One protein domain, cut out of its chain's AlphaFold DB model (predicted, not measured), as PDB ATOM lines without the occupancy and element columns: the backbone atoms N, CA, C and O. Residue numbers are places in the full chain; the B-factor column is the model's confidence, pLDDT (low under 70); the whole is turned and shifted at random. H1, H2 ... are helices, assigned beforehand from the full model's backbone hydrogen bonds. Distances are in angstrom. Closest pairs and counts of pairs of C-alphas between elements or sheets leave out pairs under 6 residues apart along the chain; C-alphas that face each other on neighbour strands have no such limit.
ATOM      1  N   GLU A   2     178.633 184.851 101.853       77.56
ATOM      2  CA  GLU A   2     177.409 184.134 102.252       77.56
ATOM      3  C   GLU A   2     177.667 182.843 103.043       77.56
ATOM      4  O   GLU A   2     177.057 182.631 104.083       77.56
ATOM      5  N   TYR A   3     178.653 182.038 102.628       74.62
ATOM      6  CA  TYR A   3     179.069 180.842 103.372       74.62
ATOM      7  C   TYR A   3     179.506 181.165 104.812       74.62
ATOM      8  O   TYR A   3     179.009 180.570 105.756       74.62
ATOM      9  N   ALA A   4     180.343 182.192 105.004       79.38
ATOM     10  CA  ALA A   4     180.781 182.611 106.339       79.38
ATOM     11  C   ALA A   4     179.613 183.067 107.239       79.38
ATOM     12  O   ALA A   4     179.608 182.785 108.435       79.38
ATOM     13  N   LYS A   5     178.602 183.745 106.674       81.94
ATOM     14  CA  LYS A   5     177.376 184.106 107.410       81.94
ATOM     15  C   LYS A   5     176.565 182.868 107.794       81.94
ATOM     16  O   LYS A   5     176.044 182.807 108.906       81.94
ATOM     17  N   MET A   6     176.462 181.899 106.885       85.88
ATOM     18  CA  MET A   6     175.758 180.639 107.116       85.88
ATOM     19  C   MET A   6     176.417 179.830 108.238       85.88
ATOM     20  O   MET A   6     175.724 179.456 109.181       85.88
ATOM     21  N   GLU A   7     177.737 179.641 108.177       84.19
ATOM     22  CA  GLU A   7     178.517 178.928 109.198       84.19
ATOM     23  C   GLU A   7     178.387 179.594 110.572       84.19
ATOM     24  O   GLU A   7     178.070 178.938 111.564       84.19
ATOM     25  N   MET A   8     178.510 180.925 110.630       87.38
ATOM     26  CA  MET A   8     178.300 181.667 111.873       87.38
ATOM     27  C   MET A   8     176.871 181.478 112.408       87.38
ATOM     28  O   MET A   8     176.679 181.218 113.594       87.38
ATOM     29  N   SER A   9     175.852 181.557 111.546       88.12
ATOM     30  CA  SER A   9     174.454 181.353 111.949       88.12
ATOM     31  C   SER A   9     174.189 179.931 112.452       88.12
ATOM     32  O   SER A   9     173.438 179.752 113.412       88.12
ATOM     33  N   ALA A  10     174.803 178.920 111.835       88.00
ATOM     34  CA  ALA A  10     174.707 177.534 112.273       88.00
ATOM     35  C   ALA A  10     175.363 177.338 113.647       88.00
ATOM     36  O   ALA A  10     174.718 176.804 114.550       88.00
ATOM     37  N   ALA A  11     176.580 177.855 113.844       87.81
ATOM     38  CA  ALA A  11     177.291 177.790 115.120       87.81
ATOM     39  C   ALA A  11     176.538 178.512 116.253       87.81
ATOM     40  O   ALA A  11     176.473 178.022 117.379       87.81
ATOM     41  N   MET A  12     175.895 179.647 115.962       88.56
ATOM     42  CA  MET A  12     175.084 180.366 116.951       88.56
ATOM     43  C   MET A  12     173.893 179.544 117.468       88.56
ATOM     44  O   MET A  12     173.483 179.722 118.614       88.56
ATOM     45  N   LYS A  13     173.343 178.626 116.660       89.56
ATOM     46  CA  LYS A  13     172.231 177.747 117.071       89.56
ATOM     47  C   LYS A  13     172.672 176.624 118.009       89.56
ATOM     48  O   LYS A  13     171.825 176.031 118.670       89.56
ATOM     49  N   THR A  14     173.967 176.331 118.061       90.88
ATOM     50  CA  THR A  14     174.551 175.238 118.849       90.88
ATOM     51  C   THR A  14     175.455 175.741 119.974       90.88
ATOM     52  O   THR A  14     176.223 174.968 120.544       90.88
ATOM     53  N   LEU A  15     175.355 177.028 120.327       88.69
ATOM     54  CA  LEU A  15     176.083 177.600 121.457       88.69
ATOM     55  C   LEU A  15     175.803 176.824 122.748       88.69
ATOM     56  O   LEU A  15     174.661 176.491 123.065       88.69
ATOM     57  N   SER A  16     176.866 176.593 123.519       91.44
ATOM     58  CA  SER A  16     176.784 175.923 124.818       91.44
ATOM     59  C   SER A  16     175.805 176.666 125.750       91.44
ATOM     60  O   SER A  16     175.943 177.881 125.953       91.44
ATOM     61  N   PRO A  17     174.835 175.961 126.364       92.38
ATOM     62  CA  PRO A  17     173.935 176.544 127.358       92.38
ATOM     63  C   PRO A  17     174.672 177.186 128.542       92.38
ATOM     64  O   PRO A  17     174.227 178.201 129.085       92.38
ATOM     65  N   GLU A  18     175.818 176.632 128.934       93.75
ATOM     66  CA  GLU A  18     176.677 177.152 129.997       93.75
ATOM     67  C   GLU A  18     177.238 178.529 129.637       93.75
ATOM     68  O   GLU A  18     177.208 179.444 130.467       93.75
ATOM     69  N   LEU A  19     177.682 178.706 128.388       91.00
ATOM     70  CA  LEU A  19     178.166 179.992 127.890       91.00
ATOM     71  C   LEU A  19     177.043 181.038 127.879       91.00
ATOM     72  O   LEU A  19     177.239 182.156 128.358       91.00
ATOM     73  N   ILE A  20     175.848 180.662 127.414       91.88
ATOM     74  CA  ILE A  20     174.665 181.539 127.418       91.88
ATOM     75  C   ILE A  20     174.325 181.976 128.850       91.88
ATOM     76  O   ILE A  20     174.077 183.159 129.106       91.88
ATOM     77  N   ARG A  21     174.357 181.046 129.812       93.94
ATOM     78  CA  ARG A  21     174.117 181.346 131.230       93.94
ATOM     79  C   ARG A  21     175.159 182.314 131.794       93.94
ATOM     80  O   ARG A  21     174.781 183.257 132.488       93.94
ATOM     81  N   ALA A  22     176.442 182.102 131.507       91.62
ATOM     82  CA  ALA A  22     177.520 182.975 131.972       91.62
ATOM     83  C   ALA A  22     177.383 184.401 131.411       91.62
ATOM     84  O   ALA A  22     177.481 185.374 132.162       91.62
ATOM     85  N   VAL A  23     177.068 184.521 130.117       91.00
ATOM     86  CA  VAL A  23     176.780 185.801 129.449       91.00
ATOM     87  C   VAL A  23     175.604 186.513 130.110       91.00
ATOM     88  O   VAL A  23     175.731 187.678 130.483       91.00
ATOM     89  N   LYS A  24     174.488 185.810 130.337       90.56
ATOM     90  CA  LYS A  24     173.299 186.379 130.987       90.56
ATOM     91  C   LYS A  24     173.608 186.924 132.382       90.56
ATOM     92  O   LYS A  24     173.168 188.021 132.715       90.56
ATOM     93  N   LEU A  25     174.374 186.186 133.187       90.50
ATOM     94  CA  LEU A  25     174.793 186.645 134.515       90.50
ATOM     95  C   LEU A  25     175.670 187.895 134.429       90.50
ATOM     96  O   LEU A  25     175.464 188.841 135.184       90.50
ATOM     97  N   LYS A  26     176.626 187.923 133.494       87.50
ATOM     98  CA  LYS A  26     177.519 189.071 133.312       87.50
ATOM     99  C   LYS A  26     176.758 190.324 132.882       87.50
ATOM    100  O   LYS A  26     177.054 191.399 133.396       87.50
ATOM    101  N   VAL A  27     175.793 190.189 131.974       89.12
ATOM    102  CA  VAL A  27     174.920 191.291 131.544       89.12
ATOM    103  C   VAL A  27     174.085 191.800 132.718       89.12
ATOM    104  O   VAL A  27     174.171 192.979 133.035       89.12
ATOM    105  N   ALA A  28     173.396 190.909 133.437       89.00
ATOM    106  CA  ALA A  28     172.564 191.290 134.579       89.00
ATOM    107  C   ALA A  28     173.360 192.006 135.685       89.00
ATOM    108  O   ALA A  28     172.894 192.990 136.246       89.00
ATOM    109  N   VAL A  29     174.580 191.545 135.988       87.12
ATOM    110  CA  VAL A  29     175.452 192.213 136.966       87.12
ATOM    111  C   VAL A  29     175.843 193.612 136.494       87.12
ATOM    112  O   VAL A  29     175.855 194.534 137.303       87.12
ATOM    113  N   ASN A  30     176.156 193.792 135.211       85.00
ATOM    114  CA  ASN A  30     176.493 195.127 134.725       85.00
ATOM    115  C   ASN A  30     175.273 196.047 134.728       85.00
ATOM    116  O   ASN A  30     175.393 197.152 135.230       85.00
ATOM    117  N   GLU A  31     174.104 195.590 134.285       84.12
ATOM    118  CA  GLU A  31     172.877 196.400 134.305       84.12
ATOM    119  C   GLU A  31     172.450 196.815 135.721       84.12
ATOM    120  O   GLU A  31     171.884 197.890 135.900       84.12
ATOM    121  N   LEU A  32     172.715 195.980 136.732       85.69
ATOM    122  CA  LEU A  32     172.318 196.247 138.117       85.69
ATOM    123  C   LEU A  32     173.345 197.053 138.919       85.69
ATOM    124  O   LEU A  32     172.959 197.791 139.822       85.69
ATOM    125  N   TYR A  33     174.639 196.868 138.652       83.56
ATOM    126  CA  TYR A  33     175.706 197.366 139.526       83.56
ATOM    127  C   TYR A  33     176.681 198.323 138.837       83.56
ATOM    128  O   TYR A  33     177.612 198.806 139.481       83.56
ATOM    129  N   THR A  34     176.507 198.595 137.543       76.31
ATOM    130  CA  THR A  34     177.387 199.491 136.787       76.31
ATOM    131  C   THR A  34     176.588 200.361 135.819       76.31
ATOM    132  O   THR A  34     175.634 199.895 135.213       76.31
ATOM    133  N   ASP A  35     177.040 201.585 135.558       75.38
ATOM    134  CA  ASP A  35     176.480 202.413 134.473       75.38
ATOM    135  C   ASP A  35     177.061 202.048 133.089       75.38
ATOM    136  O   ASP A  35     176.959 202.802 132.118       75.38
ATOM    137  N   THR A  36     177.740 200.902 132.974       74.31
ATOM    138  CA  THR A  36     178.344 200.448 131.717       74.31
ATOM    139  C   THR A  36     177.374 199.629 130.878       74.31
ATOM    140  O   THR A  36     176.681 198.753 131.384       74.31
ATOM    141  N   SER A  37     177.376 199.866 129.561       78.94
ATOM    142  CA  SER A  37     176.521 199.121 128.635       78.94
ATOM    143  C   SER A  37     176.862 197.629 128.604       78.94
ATOM    144  O   SER A  37     178.032 197.225 128.640       78.94
ATOM    145  N   SER A  38     175.828 196.804 128.448       76.19
ATOM    146  CA  SER A  38     175.929 195.348 128.294       76.19
ATOM    147  C   SER A  38     176.832 194.941 127.118       76.19
ATOM    148  O   SER A  38     177.504 193.916 127.173       76.19
ATOM    149  N   GLU A  39     176.950 195.777 126.084       77.25
ATOM    150  CA  GLU A  39     177.887 195.575 124.970       77.25
ATOM    151  C   GLU A  39     179.353 195.689 125.404       77.25
ATOM    152  O   GLU A  39     180.172 194.835 125.059       77.25
ATOM    153  N   LYS A  40     179.697 196.699 126.218       73.88
ATOM    154  CA  LYS A  40     181.054 196.833 126.776       73.88
ATOM    155  C   LYS A  40     181.388 195.673 127.708       73.88
ATOM    156  O   LYS A  40     182.515 195.182 127.693       73.88
ATOM    157  N   ALA A  41     180.407 195.200 128.474       72.19
ATOM    158  CA  ALA A  41     180.560 194.058 129.369       72.19
ATOM    159  C   ALA A  41     180.934 192.754 128.651       72.19
ATOM    160  O   ALA A  41     181.625 191.908 129.225       72.19
ATOM    161  N   LEU A  42     180.490 192.597 127.403       87.00
ATOM    162  CA  LEU A  42     180.792 191.437 126.568       87.00
ATOM    163  C   LEU A  42     182.089 191.592 125.769       87.00
ATOM    164  O   LEU A  42     182.518 190.635 125.126       87.00
ATOM    165  N   GLY A  43     182.780 192.732 125.872       85.75
ATOM    166  CA  GLY A  43     184.059 192.959 125.200       85.75
ATOM    167  C   GLY A  43     185.111 191.888 125.516       85.75
ATOM    168  O   GLY A  43     185.839 191.459 124.624       85.75
ATOM    169  N   THR A  44     185.145 191.377 126.754       84.06
ATOM    170  CA  THR A  44     186.057 190.287 127.145       84.06
ATOM    171  C   THR A  44     185.744 188.978 126.416       84.06
ATOM    172  O   THR A  44     186.665 188.268 126.011       84.06
ATOM    173  N   LEU A  45     184.460 188.665 126.206       88.19
ATOM    174  CA  LEU A  45     184.042 187.474 125.464       88.19
ATOM    175  C   LEU A  45     184.472 187.579 123.998       88.19
ATOM    176  O   LEU A  45     185.085 186.651 123.474       88.19
ATOM    177  N   THR A  46     184.225 188.729 123.370       89.06
ATOM    178  CA  THR A  46     184.628 188.994 121.983       89.06
ATOM    179  C   THR A  46     186.143 188.898 121.807       89.06
ATOM    180  O   THR A  46     186.613 188.221 120.896       89.06
ATOM    181  N   ALA A  47     186.925 189.510 122.702       88.94
ATOM    182  CA  ALA A  47     188.387 189.459 122.648       88.94
ATOM    183  C   ALA A  47     188.932 188.029 122.800       88.94
ATOM    184  O   ALA A  47     189.866 187.635 122.099       88.94
ATOM    185  N   THR A  48     188.323 187.235 123.684       89.50
ATOM    186  CA  THR A  48     188.705 185.832 123.890       89.50
ATOM    187  C   THR A  48     188.394 184.992 122.651       89.50
ATOM    188  O   THR A  48     189.254 184.246 122.192       89.50
ATOM    189  N   LEU A  49     187.204 185.158 122.063       89.75
ATOM    190  CA  LEU A  49     186.809 184.476 120.825       89.75
ATOM    191  C   LEU A  49     187.744 184.807 119.659       89.75
ATOM    192  O   LEU A  49     188.170 183.896 118.960       89.75
ATOM    193  N   LEU A  50     188.110 186.080 119.477       89.94
ATOM    194  CA  LEU A  50     189.061 186.494 118.438       89.94
ATOM    195  C   LEU A  50     190.451 185.887 118.656       89.94
ATOM    196  O   LEU A  50     191.076 185.424 117.703       89.94
ATOM    197  N   SER A  51     190.919 185.854 119.907       89.94
ATOM    198  CA  SER A  51     192.212 185.252 120.251       89.94
ATOM    199  C   SER A  51     192.228 183.756 119.941       89.94
ATOM    200  O   SER A  51     193.177 183.265 119.343       89.94
ATOM    201  N   LEU A  52     191.157 183.038 120.292       87.50
ATOM    202  CA  LEU A  52     191.017 181.616 119.977       87.50
ATOM    203  C   LEU A  52     190.897 181.378 118.470       87.50
ATOM    204  O   LEU A  52     191.569 180.497 117.950       87.50
ATOM    205  N   ALA A  53     190.107 182.183 117.755       86.50
ATOM    206  CA  ALA A  53     189.968 182.072 116.306       86.50
ATOM    207  C   ALA A  53     191.316 182.229 115.580       86.50
ATOM    208  O   ALA A  53     191.572 181.508 114.624       86.50
ATOM    209  N   GLY A  54     192.201 183.109 116.065       82.69
ATOM    210  CA  GLY A  54     193.556 183.259 115.522       82.69
ATOM    211  C   GLY A  54     194.487 182.067 115.781       82.69
ATOM    212  O   GLY A  54     195.493 181.928 115.089       82.69
ATOM    213  N   LEU A  55     194.169 181.212 116.757       84.94
ATOM    214  CA  LEU A  55     194.923 179.992 117.068       84.94
ATOM    215  C   LEU A  55     194.382 178.757 116.335       84.94
ATOM    216  O   LEU A  55     195.097 177.764 116.209       84.94
ATOM    217  N   TYR A  56     193.134 178.801 115.868       80.56
ATOM    218  CA  TYR A  56     192.522 177.706 115.126       80.56
ATOM    219  C   TYR A  56     192.947 177.737 113.656       80.56
ATOM    220  O   TYR A  56     192.834 178.750 112.970       80.56
ATOM    221  N   THR A  57     193.407 176.593 113.158       74.06
ATOM    222  CA  THR A  57     193.619 176.369 111.727       74.06
ATOM    223  C   THR A  57     192.353 175.807 111.096       74.06
ATOM    224  O   THR A  57     191.700 174.957 111.700       74.06
ATOM    225  N   PHE A  58     192.044 176.231 109.871       76.81
ATOM    226  CA  PHE A  58     190.967 175.642 109.074       76.81
ATOM    227  C   PHE A  58     191.206 174.142 108.855       76.81
ATOM    228  O   PHE A  58     192.305 173.729 108.468       76.81
ATOM    229  N   ASP A  59     190.182 173.331 109.121       71.69
ATOM    230  CA  ASP A  59     190.201 171.885 108.894       71.69
ATOM    231  C   ASP A  59     189.771 171.626 107.446       71.69
ATOM    232  O   ASP A  59     188.592 171.466 107.134       71.69
ATOM    233  N   MET A  60     190.753 171.616 106.545       68.00
ATOM    234  CA  MET A  60     190.526 171.512 105.100       68.00
ATOM    235  C   MET A  60     189.895 170.176 104.672       68.00
ATOM    236  O   MET A  60     189.372 170.095 103.562       68.00
ATOM    237  N   GLU A  61     189.920 169.139 105.523       63.06
ATOM    238  CA  GLU A  61     189.226 167.871 105.251       63.06
ATOM    239  C   GLU A  61     187.717 167.977 105.495       63.06
ATOM    240  O   GLU A  61     186.930 167.308 104.822       63.06
ATOM    241  N   LYS A  62     187.297 168.841 106.425       61.97
ATOM    242  CA  LYS A  62     185.878 169.104 106.709       61.97
ATOM    243  C   LYS A  62     185.330 170.314 105.962       61.97
ATOM    244  O   LYS A  62     184.129 170.388 105.724       61.97
ATOM    245  N   GLU A  63     186.194 171.238 105.560       64.62
ATOM    246  CA  GLU A  63     185.826 172.518 104.959       64.62
ATOM    247  C   GLU A  63     186.138 172.530 103.450       64.62
ATOM    248  O   GLU A  63     186.935 173.330 102.954       64.62
ATOM    249  N   SER A  64     185.482 171.642 102.690       58.75
ATOM    250  CA  SER A  64     185.692 171.468 101.237       58.75
ATOM    251  C   SER A  64     185.506 172.756 100.426       58.75
ATOM    252  O   SER A  64     186.229 173.002  99.460       58.75
ATOM    253  N   ILE A  65     184.598 173.633 100.860       61.84
ATOM    254  CA  ILE A  65     184.354 174.942 100.239       61.84
ATOM    255  C   ILE A  65     185.576 175.867 100.390       61.84
ATOM    256  O   ILE A  65     185.873 176.650  99.486       61.84
ATOM    257  N   LEU A  66     186.333 175.769 101.490       63.34
ATOM    258  CA  LEU A  66     187.576 176.530 101.667       63.34
ATOM    259  C   LEU A  66     188.724 175.957 100.826       63.34
ATOM    260  O   LEU A  66     189.556 176.724 100.332       63.34
ATOM    261  N   ALA A  67     188.739 174.639 100.600       59.25
ATOM    262  CA  ALA A  67     189.673 173.986  99.681       59.25
ATOM    263  C   ALA A  67     189.454 174.433  98.224       59.25
ATOM    264  O   ALA A  67     190.416 174.771  97.529       59.25
ATOM    265  N   GLU A  68     188.198 174.532  97.781       58.34
ATOM    266  CA  GLU A  68     187.841 175.044  96.448       58.34
ATOM    267  C   GLU A  68     188.203 176.524  96.252       58.34
ATOM    268  O   GLU A  68     188.572 176.948  95.151       58.34
ATOM    269  N   LEU A  69     188.137 177.322  97.322       59.53
ATOM    270  CA  LEU A  69     188.446 178.753  97.294       59.53
ATOM    271  C   LEU A  69     189.950 179.067  97.275       59.53
ATOM    272  O   LEU A  69     190.316 180.238  97.157       59.53
ATOM    273  N   THR A  70     190.834 178.061  97.292       55.31
ATOM    274  CA  THR A  70     192.295 178.229  97.155       55.31
ATOM    275  C   THR A  70     192.881 179.269  98.122       55.31
ATOM    276  O   THR A  70     193.664 180.128  97.724       55.31
ATOM    277  N   LEU A  71     192.501 179.221  99.405       53.44
ATOM    278  CA  LEU A  71     193.160 180.029 100.448       53.44
ATOM    279  C   LEU A  71     194.573 179.524 100.795       53.44
ATOM    280  O   LEU A  71     195.314 180.211 101.495       53.44
ATOM    281  N   GLN A  72     194.977 178.368 100.264       47.25
ATOM    282  CA  GLN A  72     196.378 177.967 100.204       47.25
ATOM    283  C   GLN A  72     196.979 178.349  98.844       47.25
ATOM    284  O   GLN A  72     196.393 178.007  97.810       47.25
ATOM    285  N   PRO A  73     198.170 178.984  98.804       49.81
ATOM    286  CA  PRO A  73     198.982 178.933  97.599       49.81
ATOM    287  C   PRO A  73     199.197 177.450  97.260       49.81
ATOM    288  O   PRO A  73     199.424 176.656  98.181       49.81
ATOM    289  N   PRO A  74     199.093 177.050  95.979       48.75
ATOM    290  CA  PRO A  74     199.383 175.675  95.602       48.75
ATOM    291  C   PRO A  74     200.742 175.311  96.192       48.75
ATOM    292  O   PRO A  74     201.678 176.112  96.085       48.75
ATOM    293  N   GLN A  75     200.842 174.145  96.845       50.97
ATOM    294  CA  GLN A  75     202.146 173.643  97.275       50.97
ATOM    295  C   GLN A  75     203.089 173.791  96.080       50.97
ATOM    296  O   GLN A  75     202.669 173.459  94.962       50.97
TER     297      GLN A  75
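Overview. This is residues 2 to 75 of the 110 residues of the protein "Aldehyde dehydrogenase" of Yersinia entomophaga (UniProt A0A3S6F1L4). An open, elongated loop of helices with few contacts: H1 and H2 lead out, the chain folds back at residues 34 to 37, and H3 and H4 return, with the small H5 and a tail beyond. The 74 printed residues hold five named helices, H1 to H5 in order, and no named strand: all helix. It is only just loose, close to extended, with a radius of gyration of the C-alphas of 17.0 A, a rod spanning 55 by 22 by 21 A.

Along the chain. H1, residues 2 to 13, begins at C-alpha 2 (177.409, 184.134, 102.252) and is 16.9 A long. H2, residues 17 to 33, is 24.2 A. H3 is residues 38 to 41; H4, residues 43 to 55, is 18.8 A. H5, residues 64 to 68, ends at C-alpha 68 (187.841, 175.044, 96.448).

Arrangement. H1 and H2 are apart. H2 touches H3 with residues 26 to 31 alone; the closest C-alphas, of Val 27 and Ser 38, are 5.3 A apart. H3 and H4 meet only through their link. H2 and H4 are only just apart, closest 8.5 A. Every O i to N i+4 pair is within hydrogen-bond range in H1, H2, H4 and H5; H3 is too short for one.

Size, cuts and confidence. The C-alphas farthest apart, of Leu 32 and Gln 75, are 55.4 A apart. The printed part has no cut and no long link. Residues 60 to 75 have pLDDT under 70.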